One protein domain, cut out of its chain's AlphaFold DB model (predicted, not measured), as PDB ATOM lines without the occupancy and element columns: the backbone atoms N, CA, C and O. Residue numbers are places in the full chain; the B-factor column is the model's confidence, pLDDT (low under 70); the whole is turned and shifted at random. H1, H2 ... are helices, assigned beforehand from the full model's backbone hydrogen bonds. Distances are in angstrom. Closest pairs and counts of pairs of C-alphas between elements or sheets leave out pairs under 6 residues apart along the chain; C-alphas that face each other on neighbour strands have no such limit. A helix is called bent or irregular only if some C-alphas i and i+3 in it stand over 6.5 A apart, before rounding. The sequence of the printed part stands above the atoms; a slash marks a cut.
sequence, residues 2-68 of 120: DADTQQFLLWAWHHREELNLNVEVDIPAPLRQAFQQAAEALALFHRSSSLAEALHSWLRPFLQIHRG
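This is residues 2 to 68 of the 120 residues of an uncharacterized protein of Candidatus Parcubacteria bacterium (UniProt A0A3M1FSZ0). One long helix, H3, makes the length of a rod-shaped model, and the short helix H1 crosses it near its first end. Much of the rest of H3 sticks out on its own, residues 44 to 59 and 61 to 66 standing free, while a loop and the four-residue H2 lead from H1 back to the start of H3. The printed part has 67 residues with three named helices, in the order H1, H2, H3, and no named strand; the class is all helix. It is extended, with a radius of gyration of the C-alphas of 17.7 A, and spans 55 by 25 by 15 A.

H3, residues 29 to 66, is the longest helix. It is irregular: C-alphas 30 and 33 are 7.3 A apart, and its line is a rough one. It has a kink of 37 degrees near residue 59. H1, residues 3 to 14, touches H3 with residues 9 to 13 alone, and H3 touches H1 with residues 35 to 39 alone. Their closest C-alphas, those of Leu 9 and Phe 35, are 6.1 A apart. The two run the same way at a steep tilt of 58 degrees. H2, residues 23 to 26, is close to H3 but not clearly touching; their closest C-alphas, those of Val 23 and Arg 32, are 6.6 A apart. H1 and H2 are apart. Each O i to N i+4 pair is within hydrogen-bond range in H1, and 30 of 34 are in H3; H2 is too short for such a pair.

H3 measures 55.8 A from C-alpha 29 at (382.401, 300.878, 159.830) to C-alpha 66 at (350.092, 285.389, 202.578). H1 measures 16.5 A and begins with C-alpha 3 at (365.697, 293.625, 158.303). H2 measures 5.6 A.

The C-alphas farthest apart are those of Ala 29 and His 66, 55.8 A. The printed part has no cut. The link from H1 to H2 is short, with residues 15 to 20 standing free; that from H2 to H3 is tight. The mean pLDDT of the printed part is 86.5, and residues 46 to 48 are under 70.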
ATOM      1  N   ASP A   2     367.361 298.086 157.044       88.88
ATOM      2  CA  ASP A   2     366.768 296.852 156.530       88.88
ATOM      3  C   ASP A   2     366.740 295.748 157.604       88.88
ATOM      4  O   ASP A   2     367.408 295.844 158.641       88.88
ATOM      5  N   ALA A   3     365.925 294.720 157.362       86.31
ATOM      6  CA  ALA A   3     365.697 293.625 158.303       86.31
ATOM      7  C   ALA A   3     366.954 292.769 158.533       86.31
ATOM      8  O   ALA A   3     367.200 292.338 159.661       86.31
ATOM      9  N   ASP A   4     367.783 292.585 157.504       88.31
ATOM     10  CA  ASP A   4     369.010 291.788 157.590       88.31
ATOM     11  C   ASP A   4     370.052 292.487 158.472       88.31
ATOM     12  O   ASP A   4     370.657 291.870 159.351       88.31
ATOM     13  N   THR A   5     370.188 293.807 158.325       86.44
ATOM     14  CA  THR A   5     371.022 294.635 159.204       86.44
ATOM     15  C   THR A   5     370.525 294.590 160.651       86.44
ATOM     16  O   THR A   5     371.329 294.443 161.572       86.44
ATOM     17  N   GLN A   6     369.210 294.663 160.888       85.44
ATOM     18  CA  GLN A   6     368.636 294.500 162.233       85.44
ATOM     19  C   GLN A   6     368.982 293.140 162.847       85.44
ATOM     20  O   GLN A   6     369.428 293.074 163.994       85.44
ATOM     21  N   GLN A   7     368.798 292.065 162.082       89.81
ATOM     22  CA  GLN A   7     369.078 290.706 162.525       89.81
ATOM     23  C   GLN A   7     370.566 290.510 162.835       89.81
ATOM     24  O   GLN A   7     370.900 289.939 163.874       89.81
ATOM     25  N   PHE A   8     371.454 291.036 161.988       90.44
ATOM     26  CA  PHE A   8     372.896 291.011 162.221       90.44
ATOM     27  C   PHE A   8     373.282 291.738 163.515       90.44
ATOM     28  O   PHE A   8     374.006 291.175 164.335       90.44
ATOM     29  N   LEU A   9     372.770 292.954 163.743       89.19
ATOM     30  CA  LEU A   9     373.081 293.732 164.949       89.19
ATOM     31  C   LEU A   9     372.631 293.010 166.229       89.19
ATOM     32  O   LEU A   9     373.378 292.968 167.208       89.19
ATOM     33  N   LEU A  10     371.436 292.412 166.216       87.62
ATOM     34  CA  LEU A  10     370.917 291.637 167.346       87.62
ATOM     35  C   LEU A  10     371.739 290.368 167.596       87.62
ATOM     36  O   LEU A  10     372.078 290.073 168.743       87.62
ATOM     37  N   TRP A  11     372.089 289.639 166.534       91.75
ATOM     38  CA  TRP A  11     372.925 288.444 166.627       91.75
ATOM     39  C   TRP A  11     374.318 288.770 167.180       91.75
ATOM     40  O   TRP A  11     374.768 288.111 168.122       91.75
ATOM     41  N   ALA A  12     374.961 289.817 166.656       90.50
ATOM     42  CA  ALA A  12     376.284 290.261 167.087       90.50
ATOM     43  C   ALA A  12     376.271 290.721 168.551       90.50
ATOM     44  O   ALA A  12     377.178 290.399 169.315       90.50
ATOM     45  N   TRP A  13     375.213 291.417 168.980       87.56
ATOM     46  CA  TRP A  13     375.044 291.800 170.382       87.56
ATOM     47  C   TRP A  13     374.883 290.588 171.305       87.56
ATOM     48  O   TRP A  13     375.451 290.577 172.402       87.56
ATOM     49  N   HIS A  14     374.115 289.581 170.884       88.69
ATOM     50  CA  HIS A  14     373.859 288.379 171.678       88.69
ATOM     51  C   HIS A  14     375.140 287.569 171.921       88.69
ATOM     52  O   HIS A  14     375.405 287.194 173.058       88.69
ATOM     53  N   HIS A  15     375.973 287.396 170.892       89.38
ATOM     54  CA  HIS A  15     377.199 286.588 170.957       89.38
ATOM     55  C   HIS A  15     378.453 287.392 171.344       89.38
ATOM     56  O   HIS A  15     379.564 286.869 171.304       89.38
ATOM     57  N   ARG A  16     378.312 288.670 171.725       89.69
ATOM     58  CA  ARG A  16     379.456 289.578 171.942       89.69
ATOM     59  C   ARG A  16     380.471 289.077 172.979       89.69
ATOM     60  O   ARG A  16     381.660 289.330 172.826       89.69
ATOM     61  N   GLU A  17     380.011 288.403 174.037       86.12
ATOM     62  CA  GLU A  17     380.880 287.912 175.120       86.12
ATOM     63  C   GLU A  17     381.590 286.619 174.716       86.12
ATOM     64  O   GLU A  17     382.782 286.472 174.967       86.12
ATOM     65  N   GLU A  18     380.886 285.725 174.020       90.19
ATOM     66  CA  GLU A  18     381.446 284.478 173.487       90.19
ATOM     67  C   GLU A  18     382.498 284.740 172.404       90.19
ATOM     68  O   GLU A  18     383.507 284.043 172.329       90.19
ATOM     69  N   LEU A  19     382.280 285.775 171.587       88.12
ATOM     70  CA  LEU A  19     383.173 286.164 170.496       88.12
ATOM     71  C   LEU A  19     384.279 287.139 170.926       88.12
ATOM     72  O   LEU A  19     385.127 287.472 170.104       88.12
ATOM     73  N   ASN A  20     384.275 287.613 172.181       88.31
ATOM     74  CA  ASN A  20     385.126 288.717 172.650       88.31
ATOM     75  C   ASN A  20     385.128 289.906 171.665       88.31
ATOM     76  O   ASN A  20     386.175 290.408 171.249       88.31
ATOM     77  N   LEU A  21     383.922 290.294 171.251       89.00
ATOM     78  CA  LEU A  21     383.687 291.134 170.087       89.00
ATOM     79  C   LEU A  21     384.230 292.552 170.303       89.00
ATOM     80  O   LEU A  21     383.832 293.262 171.231       89.00
ATOM     81  N   ASN A  22     385.109 292.987 169.405       88.75
ATOM     82  CA  ASN A  22     385.661 294.329 169.368       88.75
ATOM     83  C   ASN A  22     384.912 295.172 168.333       88.75
ATOM     84  O   ASN A  22     385.084 295.013 167.127       88.75
ATOM     85  N   VAL A  23     384.116 296.132 168.808       86.31
ATOM     86  CA  VAL A  23     383.278 296.996 167.957       86.31
ATOM     87  C   VAL A  23     384.087 297.749 166.892       86.31
ATOM     88  O   VAL A  23     383.593 297.976 165.790       86.31
ATOM     89  N   GLU A  24     385.339 298.103 167.181       86.88
ATOM     90  CA  GLU A  24     386.184 298.858 166.251       86.88
ATOM     91  C   GLU A  24     386.826 298.000 165.157       86.88
ATOM     92  O   GLU A  24     387.337 298.540 164.173       86.88
ATOM     93  N   VAL A  25     386.800 296.677 165.303       87.81
ATOM     94  CA  VAL A  25     387.448 295.740 164.375       87.81
ATOM     95  C   VAL A  25     386.416 294.849 163.692       87.81
ATOM     96  O   VAL A  25     386.425 294.731 162.470       87.81
ATOM     97  N   ASP A  26     385.485 294.294 164.463       88.81
ATOM     98  CA  ASP A  26     384.585 293.225 164.026       88.81
ATOM     99  C   ASP A  26     383.258 293.750 163.464       88.81
ATOM    100  O   ASP A  26     382.572 293.049 162.719       88.81
ATOM    101  N   ILE A  27     382.885 294.997 163.787       91.06
ATOM    102  CA  ILE A  27     381.677 295.630 163.246       91.06
ATOM    103  C   ILE A  27     382.042 296.495 162.031       91.06
ATOM    104  O   ILE A  27     382.894 297.393 162.137       91.06
ATOM    105  N   PRO A  28     381.372 296.291 160.876       91.94
ATOM    106  CA  PRO A  28     381.562 297.126 159.699       91.94
ATOM    107  C   PRO A  28     381.418 298.609 160.041       91.94
ATOM    108  O   PRO A  28     380.444 299.010 160.676       91.94
ATOM    109  N   ALA A  29     382.363 299.434 159.578       89.75
ATOM    110  CA  ALA A  29     382.401 300.878 159.830       89.75
ATOM    111  C   ALA A  29     381.040 301.603 159.696       89.75
ATOM    112  O   ALA A  29     380.697 302.344 160.619       89.75
ATOM    113  N   PRO A  30     380.219 301.377 158.644       91.19
ATOM    114  CA  PRO A  30     378.927 302.061 158.521       91.19
ATOM    115  C   PRO A  30     377.899 301.658 159.592       91.19
ATOM    116  O   PRO A  30     376.927 302.378 159.801       91.19
ATOM    117  N   LEU A  31     378.095 300.527 160.276       90.06
ATOM    118  CA  LEU A  31     377.162 299.979 161.261       90.06
ATOM    119  C   LEU A  31     377.594 300.213 162.714       90.06
ATOM    120  O   LEU A  31     376.796 299.970 163.617       90.06
ATOM    121  N   ARG A  32     378.814 300.704 162.969       91.69
ATOM    122  CA  ARG A  32     379.350 300.861 164.337       91.69
ATOM    123  C   ARG A  32     378.487 301.754 165.215       91.69
ATOM    124  O   ARG A  32     378.153 301.370 166.331       91.69
ATOM    125  N   GLN A  33     378.082 302.911 164.695       90.12
ATOM    126  CA  GLN A  33     377.240 303.845 165.442       90.12
ATOM    127  C   GLN A  33     375.874 303.228 165.770       90.12
ATOM    128  O   GLN A  33     375.412 303.314 166.906       90.12
ATOM    129  N   ALA A  34     375.248 302.557 164.798       87.75
ATOM    130  CA  ALA A  34     373.971 301.878 165.005       87.75
ATOM    131  C   ALA A  34     374.094 300.733 166.026       87.75
ATOM    132  O   ALA A  34     373.234 300.585 166.893       87.75
ATOM    133  N   PHE A  35     375.187 299.964 165.971       90.62
ATOM    134  CA  PHE A  35     375.488 298.917 166.943       90.62
ATOM    135  C   PHE A  35     375.661 299.479 168.355       90.62
ATOM    136  O   PHE A  35     375.052 298.956 169.281       90.62
ATOM    137  N   GLN A  36     376.434 300.557 168.531       89.44
ATOM    138  CA  GLN A  36     376.644 301.196 169.836       89.44
ATOM    139  C   GLN A  36     375.327 301.696 170.444       89.44
ATOM    140  O   GLN A  36     375.041 301.421 171.606       89.44
ATOM    141  N   GLN A  37     374.477 302.345 169.648       87.75
ATOM    142  CA  GLN A  37     373.167 302.805 170.117       87.75
ATOM    143  C   GLN A  37     372.238 301.642 170.492       87.75
ATOM    144  O   GLN A  37     371.575 301.680 171.531       87.75
ATOM    145  N   ALA A  38     372.203 300.584 169.678       85.50
ATOM    146  CA  ALA A  38     371.418 299.389 169.976       85.50
ATOM    147  C   ALA A  38     371.932 298.673 171.235       85.50
ATOM    148  O   ALA A  38     371.139 298.269 172.083       85.50
ATOM    149  N   ALA A  39     373.251 298.565 171.386       86.38
ATOM    150  CA  ALA A  39     373.926 298.013 172.552       86.38
ATOM    151  C   ALA A  39     373.572 298.770 173.838       86.38
ATOM    152  O   ALA A  39     373.202 298.156 174.839       86.38
ATOM    153  N   GLU A  40     373.639 300.101 173.813       85.62
ATOM    154  CA  GLU A  40     373.254 300.944 174.946       85.62
ATOM    155  C   GLU A  40     371.781 300.749 175.315       85.62
ATOM    156  O   GLU A  40     371.465 300.523 176.485       85.62
ATOM    157  N   ALA A  41     370.885 300.748 174.324       82.31
ATOM    158  CA  ALA A  41     369.463 300.510 174.546       82.31
ATOM    159  C   ALA A  41     369.199 299.116 175.145       82.31
ATOM    160  O   ALA A  41     368.515 298.990 176.160       82.31
ATOM    161  N   LEU A  42     369.783 298.060 174.575       80.88
ATOM    162  CA  LEU A  42     369.623 296.681 175.050       80.88
ATOM    163  C   LEU A  42     370.239 296.464 176.439       80.88
ATOM    164  O   LEU A  42     369.687 295.721 177.255       80.88
ATOM    165  N   ALA A  43     371.330 297.160 176.760       78.62
ATOM    166  CA  ALA A  43     371.908 297.153 178.099       78.62
ATOM    167  C   ALA A  43     370.959 297.760 179.149       78.62
ATOM    168  O   ALA A  43     370.948 297.302 180.297       78.62
ATOM    169  N   LEU A  44     370.138 298.751 178.777       75.81
ATOM    170  CA  LEU A  44     369.095 299.286 179.659       75.81
ATOM    171  C   LEU A  44     368.007 298.238 179.934       75.81
ATOM    172  O   LEU A  44     367.636 298.060 181.094       75.81
ATOM    173  N   PHE A  45     367.570 297.488 178.915       72.25
ATOM    174  CA  PHE A  45     366.564 296.426 179.068       72.25
ATOM    175  C   PHE A  45     367.032 295.282 179.978       72.25
ATOM    176  O   PHE A  45     366.299 294.854 180.875       72.25
ATOM    177  N   HIS A  46     368.269 294.810 179.805       66.94
ATOM    178  CA  HIS A  46     368.835 293.782 180.686       66.94
ATOM    179  C   HIS A  46     368.893 294.262 182.146       66.94
ATOM    180  O   HIS A  46     368.503 293.543 183.070       66.94
ATOM    181  N   ARG A  47     369.291 295.524 182.373       62.69
ATOM    182  CA  ARG A  47     369.292 296.124 183.715       62.69
ATOM    183  C   ARG A  47     367.887 296.242 184.300       62.69
ATOM    184  O   ARG A  47     367.724 295.951 185.485       62.69
ATOM    185  N   SER A  48     366.882 296.621 183.510       66.75
ATOM    186  CA  SER A  48     365.498 296.662 183.994       66.75
ATOM    187  C   SER A  48     364.965 295.270 184.342       66.75
ATOM    188  O   SER A  48     364.303 295.141 185.370       66.75
ATOM    189  N   SER A  49     365.323 294.224 183.580       73.44
ATOM    190  CA  SER A  49     364.974 292.831 183.919       73.44
ATOM    191  C   SER A  49     365.599 292.423 185.248       73.44
ATOM    192  O   SER A  49     364.890 291.994 186.149       73.44
ATOM    193  N   SER A  50     366.895 292.694 185.440       77.25
ATOM    194  CA  SER A  50     367.581 292.369 186.699       77.25
ATOM    195  C   SER A  50     366.966 293.074 187.918       77.25
ATOM    196  O   SER A  50     366.910 292.509 189.008       77.25
ATOM    197  N   LEU A  51     366.467 294.304 187.747       77.12
ATOM    198  CA  LEU A  51     365.789 295.043 188.810       77.12
ATOM    199  C   LEU A  51     364.402 294.463 189.096       77.12
ATOM    200  O   LEU A  51     364.047 294.296 190.261       77.12
ATOM    201  N   ALA A  52     363.637 294.131 188.053       81.94
ATOM    202  CA  ALA A  52     362.337 293.486 188.194       81.94
ATOM    203  C   ALA A  52     362.461 292.090 188.824       81.94
ATOM    204  O   ALA A  52     361.647 291.718 189.667       81.94
ATOM    205  N   GLU A  53     363.494 291.332 188.467       84.31
ATOM    206  CA  GLU A  53     363.817 290.027 189.046       84.31
ATOM    207  C   GLU A  53     364.248 290.150 190.508       84.31
ATOM    208  O   GLU A  53     363.759 289.399 191.349       84.31
ATOM    209  N   ALA A  54     365.099 291.126 190.843       86.19
ATOM    210  CA  ALA A  54     365.490 291.392 192.225       86.19
ATOM    211  C   ALA A  54     364.282 291.778 193.090       86.19
ATOM    212  O   ALA A  54     364.122 291.255 194.194       86.19
ATOM    213  N   LEU A  55     363.399 292.640 192.572       87.25
ATOM    214  CA  LEU A  55     362.161 293.015 193.250       87.25
ATOM    215  C   LEU A  55     361.242 291.800 193.431       87.25
ATOM    216  O   LEU A  55     360.757 291.559 194.533       87.25
ATOM    217  N   HIS A  56     361.040 290.986 192.392       87.62
ATOM    218  CA  HIS A  56     360.239 289.765 192.499       87.62
ATOM    219  C   HIS A  56     360.834 288.750 193.476       87.62
ATOM    220  O   HIS A  56     360.094 288.136 194.243       87.62
ATOM    221  N   SER A  57     362.155 288.572 193.475       91.50
ATOM    222  CA  SER A  57     362.845 287.708 194.433       91.50
ATOM    223  C   SER A  57     362.650 288.207 195.862       91.50
ATOM    224  O   SER A  57     362.443 287.399 196.765       91.50
ATOM    225  N   TRP A  58     362.677 289.524 196.067       92.00
ATOM    226  CA  TRP A  58     362.433 290.140 197.367       92.00
ATOM    227  C   TRP A  58     360.969 290.026 197.819       92.00
ATOM    228  O   TRP A  58     360.713 289.789 198.996       92.00
ATOM    229  N   LEU A  59     360.004 290.126 196.898       92.19
ATOM    230  CA  LEU A  59     358.570 290.006 197.197       92.19
ATOM    231  C   LEU A  59     358.108 288.560 197.432       92.19
ATOM    232  O   LEU A  59     357.109 288.329 198.117       92.19
ATOM    233  N   ARG A  60     358.812 287.576 196.862       93.25
ATOM    234  CA  ARG A  60     358.412 286.161 196.865       93.25
ATOM    235  C   ARG A  60     358.105 285.589 198.258       93.25
ATOM    236  O   ARG A  60     357.069 284.932 198.368       93.25
ATOM    237  N   PRO A  61     358.904 285.831 199.317       93.00
ATOM    238  CA  PRO A  61     358.590 285.331 200.656       93.00
ATOM    239  C   PRO A  61     357.237 285.836 201.173       93.00
ATOM    240  O   PRO A  61     356.457 285.063 201.724       93.00
ATOM    241  N   PHE A  62     356.911 287.109 200.936       92.44
ATOM    242  CA  PHE A  62     355.646 287.707 201.375       92.44
ATOM    243  C   PHE A  62     354.447 287.111 200.632       92.44
ATOM    244  O   PHE A  62     353.440 286.773 201.252       92.44
ATOM    245  N   LEU A  63     354.587 286.905 199.317       90.81
ATOM    246  CA  LEU A  63     353.568 286.247 198.496       90.81
ATOM    247  C   LEU A  63     353.305 284.803 198.944       90.81
ATOM    248  O   LEU A  63     352.157 284.359 198.941       90.81
ATOM    249  N   GLN A  64     354.353 284.073 199.339       92.56
ATOM    250  CA  GLN A  64     354.239 282.693 199.820       92.56
ATOM    251  C   GLN A  64     353.540 282.613 201.181       92.56
ATOM    252  O   GLN A  64     352.647 281.786 201.353       92.56
ATOM    253  N   ILE A  65     353.908 283.488 202.124       93.06
ATOM    254  CA  ILE A  65     353.328 283.518 203.477       93.06
ATOM    255  C   ILE A  65     351.838 283.879 203.429       93.06
ATOM    256  O   ILE A  65     351.023 283.229 204.080       93.06
ATOM    257  N   HIS A  66     351.467 284.884 202.633       89.81
ATOM    258  CA  HIS A  66     350.092 285.389 202.578       89.81
ATOM    259  C   HIS A  66     349.225 284.744 201.486       89.81
ATOM    260  O   HIS A  66     348.056 285.106 201.358       89.81
ATOM    261  N   ARG A  67     349.765 283.785 200.711       87.31
ATOM    262  CA  ARG A  67     349.112 283.172 199.532       87.31
ATOM    263  C   ARG A  67     348.540 284.214 198.556       87.31
ATOM    264  O   ARG A  67     347.441 284.060 198.030       87.31
ATOM    265  N   GLY A  68     349.286 285.291 198.338       86.06
ATOM    266  CA  GLY A  68     348.849 286.477 197.605       86.06
ATOM    267  C   GLY A  68     349.444 287.746 198.207       86.06
ATOM    268  O   GLY A  68     350.245 287.674 199.136       86.06
TER     269      GLY A  68